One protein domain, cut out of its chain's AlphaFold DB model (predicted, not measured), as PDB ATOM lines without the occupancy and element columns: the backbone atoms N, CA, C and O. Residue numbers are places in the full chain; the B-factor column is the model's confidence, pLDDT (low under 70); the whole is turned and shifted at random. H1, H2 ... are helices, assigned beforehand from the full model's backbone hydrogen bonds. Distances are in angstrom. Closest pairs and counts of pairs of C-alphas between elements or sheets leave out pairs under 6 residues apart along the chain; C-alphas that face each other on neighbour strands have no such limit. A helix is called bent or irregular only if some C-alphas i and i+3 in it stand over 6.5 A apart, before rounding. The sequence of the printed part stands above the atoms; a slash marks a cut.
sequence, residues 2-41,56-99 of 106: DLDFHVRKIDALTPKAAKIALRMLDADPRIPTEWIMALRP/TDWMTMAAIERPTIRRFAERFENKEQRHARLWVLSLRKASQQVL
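Overview. This is residues 2 to 41 and 56 to 99 of the 106 residues of an uncharacterized protein of Variovorax sp (UniProt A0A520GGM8). The long helix H6 runs along one side of a group of four helices, with H2 packed on its residues 80 to 88, H1 beside its residues 87 to 94, and H3 across from it, next to both H1 and H2. Beyond H2 sits a helical hairpin, H4 and H5, with H4 near H2. The 84 printed residues include six named helices, H1 to H6 in chain order, and no named strand, so the class is all helix. The whole is compact, radius of gyration of the C-alphas 12.5 A, spanning 32 by 24 by 17 A.

Along the chain. Find C-alpha 79 at (-15.446, 114.255, -23.807); from there H6, residues 79 to 99, runs 30.4 A to C-alpha 99 at (-12.673, 122.109, 5.426). H2 holds residues 15 to 26, 16.8 A long. H1, residues 2 to 10, begins at (-8.107, 127.442, -4.437). H3 is residues 33 to 41, H4 residues 56 to 65 and H5 residues 70 to 76. H3 is irregular, but only just: C-alphas 38 and 41 are 7.0 A apart.

Arrangement. Look first at the closest C-alphas of H6 and H2, Glu 80 and Ala 17, 4.6 A apart; these helices touch at a steep tilt of 40 degrees. H1 only just touches H6, with 3 pairs within 8 A, closest at Asp 2 and Ala 94, 6.8 A. H2 and H3, a helical hairpin, only just touch, with 3 pairs, closest at Leu 25 and Ile 36, 6.6 A. H4 and H5 touch at Ala 63 and Arg 70, 5.1 A. H5 and H6 are apart. Every O i to N i+4 pair is within hydrogen-bond range in H1, H2, H4 and H6; H3 has 4 of 5, and H5 1 of 3, beside 3 of 4 O i to N i+3 pairs.

Size, cuts and confidence. The farthest C-alphas, Thr 56 and Leu 99, are 35.3 A apart. Residues 42 to 55 are cut out, leaving 25.6 A between C-alphas 41 and 56. Of the links printed whole, none is long. Residues 56 to 76 have pLDDT under 70.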
ATOM      1  N   ASP A   2      -7.607 128.585  -3.642       74.44
ATOM      2  CA  ASP A   2      -8.107 127.442  -4.437       74.44
ATOM      3  C   ASP A   2      -9.301 127.813  -5.347       74.44
ATOM      4  O   ASP A   2      -9.391 127.401  -6.501       74.44
ATOM      5  N   LEU A   3     -10.195 128.685  -4.869       81.06
ATOM      6  CA  LEU A   3     -11.407 129.052  -5.608       81.06
ATOM      7  C   LEU A   3     -11.115 129.850  -6.894       81.06
ATOM      8  O   LEU A   3     -11.678 129.536  -7.937       81.06
ATOM      9  N   ASP A   4     -10.176 130.804  -6.861       84.75
ATOM     10  CA  ASP A   4      -9.767 131.582  -8.045       84.75
ATOM     11  C   ASP A   4      -9.141 130.702  -9.134       84.75
ATOM     12  O   ASP A   4      -9.332 130.929 -10.330       84.75
ATOM     13  N   PHE A   5      -8.406 129.661  -8.728       87.38
ATOM     14  CA  PHE A   5      -7.881 128.659  -9.653       87.38
ATOM     15  C   PHE A   5      -9.024 127.912 -10.347       87.38
ATOM     16  O   PHE A   5      -8.996 127.731 -11.567       87.38
ATOM     17  N   HIS A   6     -10.050 127.523  -9.590       88.56
ATOM     18  CA  HIS A   6     -11.231 126.866 -10.136       88.56
ATOM     19  C   HIS A   6     -12.046 127.773 -11.060       88.56
ATOM     20  O   HIS A   6     -12.488 127.280 -12.099       88.56
ATOM     21  N   VAL A   7     -12.157 129.072 -10.754       88.25
ATOM     22  CA  VAL A   7     -12.764 130.081 -11.642       88.25
ATOM     23  C   VAL A   7     -12.024 130.126 -12.979       88.25
ATOM     24  O   VAL A   7     -12.632 129.899 -14.016       88.25
ATOM     25  N   ARG A   8     -10.695 130.292 -12.975       89.00
ATOM     26  CA  ARG A   8      -9.890 130.314 -14.216       89.00
ATOM     27  C   ARG A   8      -9.966 129.007 -15.005       89.00
ATOM     28  O   ARG A   8      -9.818 128.988 -16.221       89.00
ATOM     29  N   LYS A   9     -10.167 127.875 -14.326       90.62
ATOM     30  CA  LYS A   9     -10.323 126.573 -14.988       90.62
ATOM     31  C   LYS A   9     -11.677 126.402 -15.677       90.62
ATOM     32  O   LYS A   9     -11.777 125.499 -16.506       90.62
ATOM     33  N   ILE A  10     -12.675 127.243 -15.391       92.19
ATOM     34  CA  ILE A  10     -13.951 127.247 -16.123       92.19
ATOM     35  C   ILE A  10     -13.729 127.633 -17.589       92.19
ATOM     36  O   ILE A  10     -14.334 127.016 -18.462       92.19
ATOM     37  N   ASP A  11     -12.796 128.541 -17.886       88.38
ATOM     38  CA  ASP A  11     -12.497 128.968 -19.264       88.38
ATOM     39  C   ASP A  11     -12.013 127.810 -20.151       88.38
ATOM     40  O   ASP A  11     -12.277 127.763 -21.354       88.38
ATOM     41  N   ALA A  12     -11.346 126.822 -19.546       90.25
ATOM     42  CA  ALA A  12     -10.896 125.619 -20.238       90.25
ATOM     43  C   ALA A  12     -12.042 124.637 -20.546       90.25
ATOM     44  O   ALA A  12     -11.876 123.743 -21.381       90.25
ATOM     45  N   LEU A  13     -13.200 124.769 -19.889       91.38
ATOM     46  CA  LEU A  13     -14.377 123.964 -20.197       91.38
ATOM     47  C   LEU A  13     -14.958 124.399 -21.543       91.38
ATOM     48  O   LEU A  13     -14.986 125.580 -21.892       91.38
ATOM     49  N   THR A  14     -15.472 123.433 -22.301       90.81
ATOM     50  CA  THR A  14     -16.376 123.755 -23.408       90.81
ATOM     51  C   THR A  14     -17.702 124.273 -22.833       90.81
ATOM     52  O   THR A  14     -18.045 123.902 -21.705       90.81
ATOM     53  N   PRO A  15     -18.499 125.056 -23.585       91.44
ATOM     54  CA  PRO A  15     -19.794 125.539 -23.098       91.44
ATOM     55  C   PRO A  15     -20.699 124.414 -22.578       91.44
ATOM     56  O   PRO A  15     -21.304 124.505 -21.509       91.44
ATOM     57  N   LYS A  16     -20.712 123.280 -23.288       89.19
ATOM     58  CA  LYS A  16     -21.461 122.087 -22.888       89.19
ATOM     59  C   LYS A  16     -20.922 121.451 -21.603       89.19
ATOM     60  O   LYS A  16     -21.707 121.056 -20.744       89.19
ATOM     61  N   ALA A  17     -19.600 121.374 -21.438       89.75
ATOM     62  CA  ALA A  17     -18.995 120.879 -20.203       89.75
ATOM     63  C   ALA A  17     -19.303 121.801 -19.008       89.75
ATOM     64  O   ALA A  17     -19.605 121.299 -17.929       89.75
ATOM     65  N   ALA A  18     -19.309 123.125 -19.200       92.50
ATOM     66  CA  ALA A  18     -19.709 124.081 -18.164       92.50
ATOM     67  C   ALA A  18     -21.175 123.885 -17.742       92.50
ATOM     68  O   ALA A  18     -21.475 123.810 -16.551       92.50
ATOM     69  N   LYS A  19     -22.078 123.681 -18.710       90.00
ATOM     70  CA  LYS A  19     -23.498 123.386 -18.457       90.00
ATOM     71  C   LYS A  19     -23.702 122.097 -17.649       90.00
ATOM     72  O   LYS A  19     -24.536 122.058 -16.747       90.00
ATOM     73  N   ILE A  20     -22.935 121.046 -17.955       88.69
ATOM     74  CA  ILE A  20     -22.946 119.779 -17.203       88.69
ATOM     75  C   ILE A  20     -22.383 119.991 -15.792       88.69
ATOM     76  O   ILE A  20     -22.995 119.554 -14.821       88.69
ATOM     77  N   ALA A  21     -21.251 120.688 -15.668       90.94
ATOM     78  CA  ALA A  21     -20.603 120.949 -14.384       90.94
ATOM     79  C   ALA A  21     -21.505 121.755 -13.441       90.94
ATOM     80  O   ALA A  21     -21.580 121.427 -12.260       90.94
ATOM     81  N   LEU A  22     -22.244 122.739 -13.965       90.62
ATOM     82  CA  LEU A  22     -23.235 123.506 -13.212       90.62
ATOM     83  C   LEU A  22     -24.315 122.603 -12.601       90.62
ATOM     84  O   LEU A  22     -24.608 122.706 -11.414       90.62
ATOM     85  N   ARG A  23     -24.862 121.667 -13.385       86.81
ATOM     86  CA  ARG A  23     -25.857 120.702 -12.888       86.81
ATOM     87  C   ARG A  23     -25.279 119.749 -11.849       86.81
ATOM     88  O   ARG A  23     -25.935 119.463 -10.855       86.81
ATOM     89  N   MET A  24     -24.056 119.272 -12.069       87.25
ATOM     90  CA  MET A  24     -23.361 118.419 -11.107       87.25
ATOM     91  C   MET A  24     -23.116 119.139  -9.779       87.25
ATOM     92  O   MET A  24     -23.267 118.519  -8.736       87.25
ATOM     93  N   LEU A  25     -22.753 120.423  -9.823       88.69
ATOM     94  CA  LEU A  25     -22.557 121.274  -8.648       88.69
ATOM     95  C   LEU A  25     -23.848 121.470  -7.859       88.69
ATOM     96  O   LEU A  25     -23.859 121.220  -6.659       88.69
ATOM     97  N   ASP A  26     -24.926 121.861  -8.541       85.06
ATOM     98  CA  ASP A  26     -26.233 122.094  -7.913       85.06
ATOM     99  C   ASP A  26     -26.781 120.824  -7.222       85.06
ATOM    100  O   ASP A  26     -27.549 120.920  -6.268       85.06
ATOM    101  N   ALA A  27     -26.374 119.634  -7.680       82.50
ATOM    102  CA  ALA A  27     -26.780 118.343  -7.125       82.50
ATOM    103  C   ALA A  27     -25.783 117.735  -6.114       82.50
ATOM    104  O   ALA A  27     -26.044 116.650  -5.590       82.50
ATOM    105  N   ASP A  28     -24.631 118.366  -5.851       83.69
ATOM    106  CA  ASP A  28     -23.566 117.787  -5.023       83.69
ATOM    107  C   ASP A  28     -23.565 118.351  -3.591       83.69
ATOM    108  O   ASP A  28     -22.946 119.385  -3.340       83.69
ATOM    109  N   PRO A  29     -24.135 117.638  -2.597       84.00
ATOM    110  CA  PRO A  29     -24.196 118.122  -1.216       84.00
ATOM    111  C   PRO A  29     -22.829 118.147  -0.516       84.00
ATOM    112  O   PRO A  29     -22.731 118.533   0.644       84.00
ATOM    113  N   ARG A  30     -21.765 117.666  -1.173       85.75
ATOM    114  CA  ARG A  30     -20.411 117.611  -0.603       85.75
ATOM    115  C   ARG A  30     -19.588 118.856  -0.912       85.75
ATOM    116  O   ARG A  30     -18.470 118.950  -0.409       85.75
ATOM    117  N   ILE A  31     -20.087 119.746  -1.767       87.25
ATOM    118  CA  ILE A  31     -19.440 121.018  -2.082       87.25
ATOM    119  C   ILE A  31     -20.137 122.104  -1.252       87.25
ATOM    120  O   ILE A  31     -21.365 122.160  -1.266       87.25
ATOM    121  N   PRO A  32     -19.392 122.956  -0.526       90.19
ATOM    122  CA  PRO A  32     -19.990 124.023   0.265       90.19
ATOM    123  C   PRO A  32     -20.807 124.995  -0.590       90.19
ATOM    124  O   PRO A  32     -20.379 125.394  -1.679       90.19
ATOM    125  N   THR A  33     -21.969 125.405  -0.080       89.06
ATOM    126  CA  THR A  33     -22.913 126.285  -0.785       89.06
ATOM    127  C   THR A  33     -22.262 127.599  -1.210       89.06
ATOM    128  O   THR A  33     -22.499 128.075  -2.317       89.06
ATOM    129  N   GLU A  34     -21.391 128.162  -0.375       89.44
ATOM    130  CA  GLU A  34     -20.645 129.384  -0.668       89.44
ATOM    131  C   GLU A  34     -19.760 129.257  -1.923       89.44
ATOM    132  O   GLU A  34     -19.666 130.192  -2.720       89.44
ATOM    133  N   TRP A  35     -19.163 128.085  -2.163       91.25
ATOM    134  CA  TRP A  35     -18.336 127.837  -3.345       91.25
ATOM    135  C   TRP A  35     -19.210 127.664  -4.585       91.25
ATOM    136  O   TRP A  35     -18.859 128.165  -5.653       91.25
ATOM    137  N   ILE A  36     -20.369 127.009  -4.442       90.50
ATOM    138  CA  ILE A  36     -21.368 126.911  -5.514       90.50
ATOM    139  C   ILE A  36     -21.806 128.320  -5.930       90.50
ATOM    140  O   ILE A  36     -21.755 128.650  -7.114       90.50
ATOM    141  N   MET A  37     -22.172 129.174  -4.969       90.00
ATOM    142  CA  MET A  37     -22.609 130.550  -5.230       90.00
ATOM    143  C   MET A  37     -21.534 131.387  -5.930       90.00
ATOM    144  O   MET A  37     -21.859 132.135  -6.848       90.00
ATOM    145  N   ALA A  38     -20.266 131.233  -5.547       91.19
ATOM    146  CA  ALA A  38     -19.160 131.966  -6.160       91.19
ATOM    147  C   ALA A  38     -18.833 131.505  -7.593       91.19
ATOM    148  O   ALA A  38     -18.487 132.322  -8.443       91.19
ATOM    149  N   LEU A  39     -18.941 130.203  -7.883       92.12
ATOM    150  CA  LEU A  39     -18.582 129.633  -9.191       92.12
ATOM    151  C   LEU A  39     -19.728 129.680 -10.204       92.12
ATOM    152  O   LEU A  39     -19.493 129.656 -11.415       92.12
ATOM    153  N   ARG A  40     -20.973 129.737  -9.720       91.69
ATOM    154  CA  ARG A  40     -22.177 129.678 -10.550       91.69
ATOM    155  C   ARG A  40     -22.227 130.757 -11.638       91.69
ATOM    156  O   ARG A  40     -22.500 130.368 -12.770       91.69
ATOM    157  N   PRO A  41     -21.942 132.049 -11.380       93.19
ATOM    158  CA  PRO A  41     -21.990 133.071 -12.426       93.19
ATOM    159  C   PRO A  41     -21.048 132.769 -13.597       93.19
ATOM    160  O   PRO A  41     -21.475 132.821 -14.744       93.19
ATOM    161  N   THR A  56     -28.885 111.885 -25.206       63.44
ATOM    162  CA  THR A  56     -27.671 111.285 -24.623       63.44
ATOM    163  C   THR A  56     -27.152 112.035 -23.398       63.44
ATOM    164  O   THR A  56     -26.564 111.426 -22.510       63.44
ATOM    165  N   ASP A  57     -27.402 113.339 -23.304       63.47
ATOM    166  CA  ASP A  57     -27.025 114.124 -22.134       63.47
ATOM    167  C   ASP A  57     -27.953 113.839 -20.947       63.47
ATOM    168  O   ASP A  57     -27.481 113.807 -19.816       63.47
ATOM    169  N   TRP A  58     -29.235 113.541 -21.194       63.22
ATOM    170  CA  TRP A  58     -30.198 113.161 -20.153       63.22
ATOM    171  C   TRP A  58     -29.881 111.813 -19.497       63.22
ATOM    172  O   TRP A  58     -30.001 111.693 -18.279       63.22
ATOM    173  N   MET A  59     -29.417 110.815 -20.259       64.38
ATOM    174  CA  MET A  59     -28.916 109.562 -19.672       64.38
ATOM    175  C   MET A  59     -27.721 109.809 -18.747       64.38
ATOM    176  O   MET A  59     -27.629 109.208 -17.675       64.38
ATOM    177  N   THR A  60     -26.835 110.732 -19.116       61.56
ATOM    178  CA  THR A  60     -25.713 111.108 -18.256       61.56
ATOM    179  C   THR A  60     -26.157 111.916 -17.040       61.56
ATOM    180  O   THR A  60     -25.627 111.689 -15.955       61.56
ATOM    181  N   MET A  61     -27.169 112.782 -17.164       64.50
ATOM    182  CA  MET A  61     -27.788 113.437 -16.003       64.50
ATOM    183  C   MET A  61     -28.354 112.402 -15.026       64.50
ATOM    184  O   MET A  61     -28.040 112.439 -13.839       64.50
ATOM    185  N   ALA A  62     -29.087 111.402 -15.526       62.69
ATOM    186  CA  ALA A  62     -29.627 110.329 -14.693       62.69
ATOM    187  C   ALA A  62     -28.523 109.528 -13.976       62.69
ATOM    188  O   ALA A  62     -28.713 109.082 -12.846       62.69
ATOM    189  N   ALA A  63     -27.352 109.365 -14.599       61.22
ATOM    190  CA  ALA A  63     -26.200 108.710 -13.983       61.22
ATOM    191  C   ALA A  63     -25.472 109.577 -12.939       61.22
ATOM    192  O   ALA A  63     -24.884 109.037 -12.001       61.22
ATOM    193  N   ILE A  64     -25.508 110.905 -13.092       62.00
ATOM    194  CA  ILE A  64     -25.020 111.861 -12.089       62.00
ATOM    195  C   ILE A  64     -25.931 111.822 -10.854       62.00
ATOM    196  O   ILE A  64     -25.434 111.743  -9.732       62.00
ATOM    197  N   GLU A  65     -27.248 111.808 -11.060       61.12
ATOM    198  CA  GLU A  65     -28.255 111.783  -9.992       61.12
ATOM    199  C   GLU A  65     -28.362 110.417  -9.291       61.12
ATOM    200  O   GLU A  65     -28.717 110.345  -8.114       61.12
ATOM    201  N   ARG A  66     -28.041 109.314  -9.986       62.69
ATOM    202  CA  ARG A  66     -28.135 107.942  -9.455       62.69
ATOM    203  C   ARG A  66     -26.778 107.230  -9.486       62.69
ATOM    204  O   ARG A  66     -26.435 106.584 -10.482       62.69
ATOM    205  N   PRO A  67     -26.029 107.234  -8.364       58.03
ATOM    206  CA  PRO A  67     -24.705 106.614  -8.269       58.03
ATOM    207  C   PRO A  67     -24.671 105.122  -8.629       58.03
ATOM    208  O   PRO A  67     -23.627 104.609  -9.023       58.03
ATOM    209  N   THR A  68     -25.800 104.418  -8.512       59.78
ATOM    210  CA  THR A  68     -25.941 102.990  -8.833       59.78
ATOM    211  C   THR A  68     -25.778 102.682 -10.323       59.78
ATOM    212  O   THR A  68     -25.326 101.595 -10.668       59.78
ATOM    213  N   ILE A  69     -26.070 103.639 -11.209       60.88
ATOM    214  CA  ILE A  69     -25.974 103.475 -12.672       60.88
ATOM    215  C   ILE A  69     -24.623 103.993 -13.203       60.88
ATOM    216  O   ILE A  69     -24.238 103.743 -14.347       60.88
ATOM    217  N   ARG A  70     -23.845 104.668 -12.347       60.84
ATOM    218  CA  ARG A  70     -22.589 105.344 -12.692       60.84
ATOM    219  C   ARG A  70     -21.559 104.430 -13.358       60.84
ATOM    220  O   ARG A  70     -20.958 104.825 -14.349       60.84
ATOM    221  N   ARG A  71     -21.388 103.195 -12.868       60.97
ATOM    222  CA  ARG A  71     -20.437 102.221 -13.445       60.97
ATOM    223  C   ARG A  71     -20.771 101.849 -14.893       60.97
ATOM    224  O   ARG A  71     -19.869 101.538 -15.662       60.97
ATOM    225  N   PHE A  72     -22.053 101.867 -15.253       59.78
ATOM    226  CA  PHE A  72     -22.508 101.585 -16.611       59.78
ATOM    227  C   PHE A  72     -22.394 102.832 -17.497       59.78
ATOM    228  O   PHE A  72     -21.939 102.743 -18.633       59.78
ATOM    229  N   ALA A  73     -22.722 104.004 -16.951       60.25
ATOM    230  CA  ALA A  73     -22.673 105.278 -17.663       60.25
ATOM    231  C   ALA A  73     -21.249 105.782 -17.953       60.25
ATOM    232  O   ALA A  73     -21.038 106.418 -18.981       60.25
ATOM    233  N   GLU A  74     -20.255 105.458 -17.114       62.25
ATOM    234  CA  GLU A  74     -18.848 105.826 -17.354       62.25
ATOM    235  C   GLU A  74     -18.305 105.264 -18.686       62.25
ATOM    236  O   GLU A  74     -17.423 105.873 -19.285       62.25
ATOM    237  N   ARG A  75     -18.857 104.151 -19.200       63.59
ATOM    238  CA  ARG A  75     -18.502 103.604 -20.527       63.59
ATOM    239  C   ARG A  75     -19.053 104.408 -21.706       63.59
ATOM    240  O   ARG A  75     -18.520 104.283 -22.804       63.59
ATOM    241  N   PHE A  76     -20.094 105.204 -21.491       64.94
ATOM    242  CA  PHE A  76     -20.749 106.019 -22.520       64.94
ATOM    243  C   PHE A  76     -20.473 107.514 -22.331       64.94
ATOM    244  O   PHE A  76     -21.116 108.357 -22.954       64.94
ATOM    245  N   GLU A  77     -19.516 107.841 -21.462       72.19
ATOM    246  CA  GLU A  77     -19.146 109.212 -21.156       72.19
ATOM    247  C   GLU A  77     -18.454 109.869 -22.359       72.19
ATOM    248  O   GLU A  77     -17.403 109.420 -22.821       72.19
ATOM    249  N   ASN A  78     -19.028 110.964 -22.857       80.50
ATOM    250  CA  ASN A  78     -18.389 111.772 -23.895       80.50
ATOM    251  C   ASN A  78     -17.323 112.722 -23.312       80.50
ATOM    252  O   ASN A  78     -17.156 112.863 -22.097       80.50
ATOM    253  N   LYS A  79     -16.569 113.388 -24.194       84.81
ATOM    254  CA  LYS A  79     -15.446 114.255 -23.807       84.81
ATOM    255  C   LYS A  79     -15.885 115.377 -22.860       84.81
ATOM    256  O   LYS A  79     -15.179 115.667 -21.896       84.81
ATOM    257  N   GLU A  80     -17.034 115.991 -23.117       85.88
ATOM    258  CA  GLU A  80     -17.578 117.105 -22.342       85.88
ATOM    259  C   GLU A  80     -17.988 116.656 -20.939       85.88
ATOM    260  O   GLU A  80     -17.657 117.315 -19.953       85.88
ATOM    261  N   GLN A  81     -18.643 115.499 -20.845       82.88
ATOM    262  CA  GLN A  81     -19.048 114.881 -19.584       82.88
ATOM    263  C   GLN A  81     -17.829 114.511 -18.739       82.88
ATOM    264  O   GLN A  81     -17.759 114.878 -17.565       82.88
ATOM    265  N   ARG A  82     -16.813 113.894 -19.357       86.25
ATOM    266  CA  ARG A  82     -15.548 113.580 -18.686       86.25
ATOM    267  C   ARG A  82     -14.863 114.838 -18.170       86.25
ATOM    268  O   ARG A  82     -14.369 114.847 -17.042       86.25
ATOM    269  N   HIS A  83     -14.827 115.896 -18.978       89.94
ATOM    270  CA  HIS A  83     -14.182 117.147 -18.592       89.94
ATOM    271  C   HIS A  83     -14.900 117.806 -17.406       89.94
ATOM    272  O   HIS A  83     -14.251 118.140 -16.414       89.94
ATOM    273  N   ALA A  84     -16.232 117.893 -17.459       90.12
ATOM    274  CA  ALA A  84     -17.054 118.391 -16.361       90.12
ATOM    275  C   ALA A  84     -16.843 117.569 -15.080       90.12
ATOM    276  O   ALA A  84     -16.568 118.128 -14.017       90.12
ATOM    277  N   ARG A  85     -16.874 116.233 -15.182       88.06
ATOM    278  CA  ARG A  85     -16.682 115.337 -14.035       88.06
ATOM    279  C   ARG A  85     -15.324 115.533 -13.378       88.06
ATOM    280  O   ARG A  85     -15.248 115.616 -12.155       88.06
ATOM    281  N   LEU A  86     -14.250 115.578 -14.165       89.94
ATOM    282  CA  LEU A  86     -12.899 115.766 -13.634       89.94
ATOM    283  C   LEU A  86     -12.756 117.119 -12.933       89.94
ATOM    284  O   LEU A  86     -12.164 117.179 -11.855       89.94
ATOM    285  N   TRP A  87     -13.344 118.173 -13.498       93.00
ATOM    286  CA  TRP A  87     -13.341 119.493 -12.878       93.00
ATOM    287  C   TRP A  87     -14.112 119.502 -11.544       93.00
ATOM    288  O   TRP A  87     -13.551 119.916 -10.528       93.00
ATOM    289  N   VAL A  88     -15.328 118.938 -11.491       90.44
ATOM    290  CA  VAL A  88     -16.133 118.850 -10.249       90.44
ATOM    291  C   VAL A  88     -15.448 117.980  -9.190       90.44
ATOM    292  O   VAL A  88     -15.440 118.324  -8.010       90.44
ATOM    293  N   LEU A  89     -14.822 116.865  -9.582       89.50
ATOM    294  CA  LEU A  89     -14.064 116.019  -8.652       89.50
ATOM    295  C   LEU A  89     -12.848 116.748  -8.073       89.50
ATOM    296  O   LEU A  89     -12.560 116.594  -6.884       89.50
ATOM    297  N   SER A  90     -12.154 117.543  -8.892       90.50
ATOM    298  CA  SER A  90     -11.057 118.391  -8.422       90.50
ATOM    299  C   SER A  90     -11.558 119.411  -7.400       90.50
ATOM    300  O   SER A  90     -10.964 119.529  -6.332       90.50
ATOM    301  N   LEU A  91     -12.679 120.077  -7.687       90.75
ATOM    302  CA  LEU A  91     -13.298 121.064  -6.799       90.75
ATOM    303  C   LEU A  91     -13.761 120.449  -5.471       90.75
ATOM    304  O   LEU A  91     -13.536 120.999  -4.392       90.75
ATOM    305  N   ARG A  92     -14.368 119.261  -5.524       89.38
ATOM    306  CA  ARG A  92     -14.751 118.517  -4.321       89.38
ATOM    307  C   ARG A  92     -13.526 118.183  -3.467       89.38
ATOM    308  O   ARG A  92     -13.567 118.332  -2.252       89.38
ATOM    309  N   LYS A  93     -12.426 117.745  -4.082       89.75
ATOM    310  CA  LYS A  93     -11.187 117.445  -3.352       89.75
ATOM    311  C   LYS A  93     -10.598 118.703  -2.702       89.75
ATOM    312  O   LYS A  93     -10.207 118.636  -1.541       89.75
ATOM    313  N   ALA A  94     -10.577 119.821  -3.426       88.81
ATOM    314  CA  ALA A  94     -10.148 121.132  -2.942       88.81
ATOM    315  C   ALA A  94     -10.966 121.599  -1.725       88.81
ATOM    316  O   ALA A  94     -10.417 121.814  -0.643       88.81
ATOM    317  N   SER A  95     -12.295 121.645  -1.854       87.75
ATOM    318  CA  SER A  95     -13.190 122.055  -0.759       87.75
ATOM    319  C   SER A  95     -13.032 121.185   0.493       87.75
ATOM    320  O   SER A  95     -12.941 121.703   1.604       87.75
ATOM    321  N   GLN A  96     -12.892 119.866   0.334       87.69
ATOM    322  CA  GLN A  96     -12.639 118.957   1.453       87.69
ATOM    323  C   GLN A  96     -11.290 119.199   2.139       87.69
ATOM    324  O   GLN A  96     -11.181 119.006   3.348       87.69
ATOM    325  N   GLN A  97     -10.253 119.593   1.395       86.75
ATOM    326  CA  GLN A  97      -8.956 119.935   1.983       86.75
ATOM    327  C   GLN A  97      -9.029 121.230   2.793       86.75
ATOM    328  O   GLN A  97      -8.450 121.285   3.875       86.75
ATOM    329  N   VAL A  98      -9.764 122.233   2.306       83.81
ATOM    330  CA  VAL A  98      -9.989 123.489   3.034       83.81
ATOM    331  C   VAL A  98     -10.779 123.235   4.319       83.81
ATOM    332  O   VAL A  98     -10.330 123.634   5.388       83.81
ATOM    333  N   LEU A  99     -11.879 122.478   4.246       80.81
ATOM    334  CA  LEU A  99     -12.673 122.109   5.426       80.81
ATOM    335  C   LEU A  99     -11.857 121.326   6.465       80.81
ATOM    336  O   LEU A  99     -12.019 121.534   7.663       80.81
TER     337      LEU A  99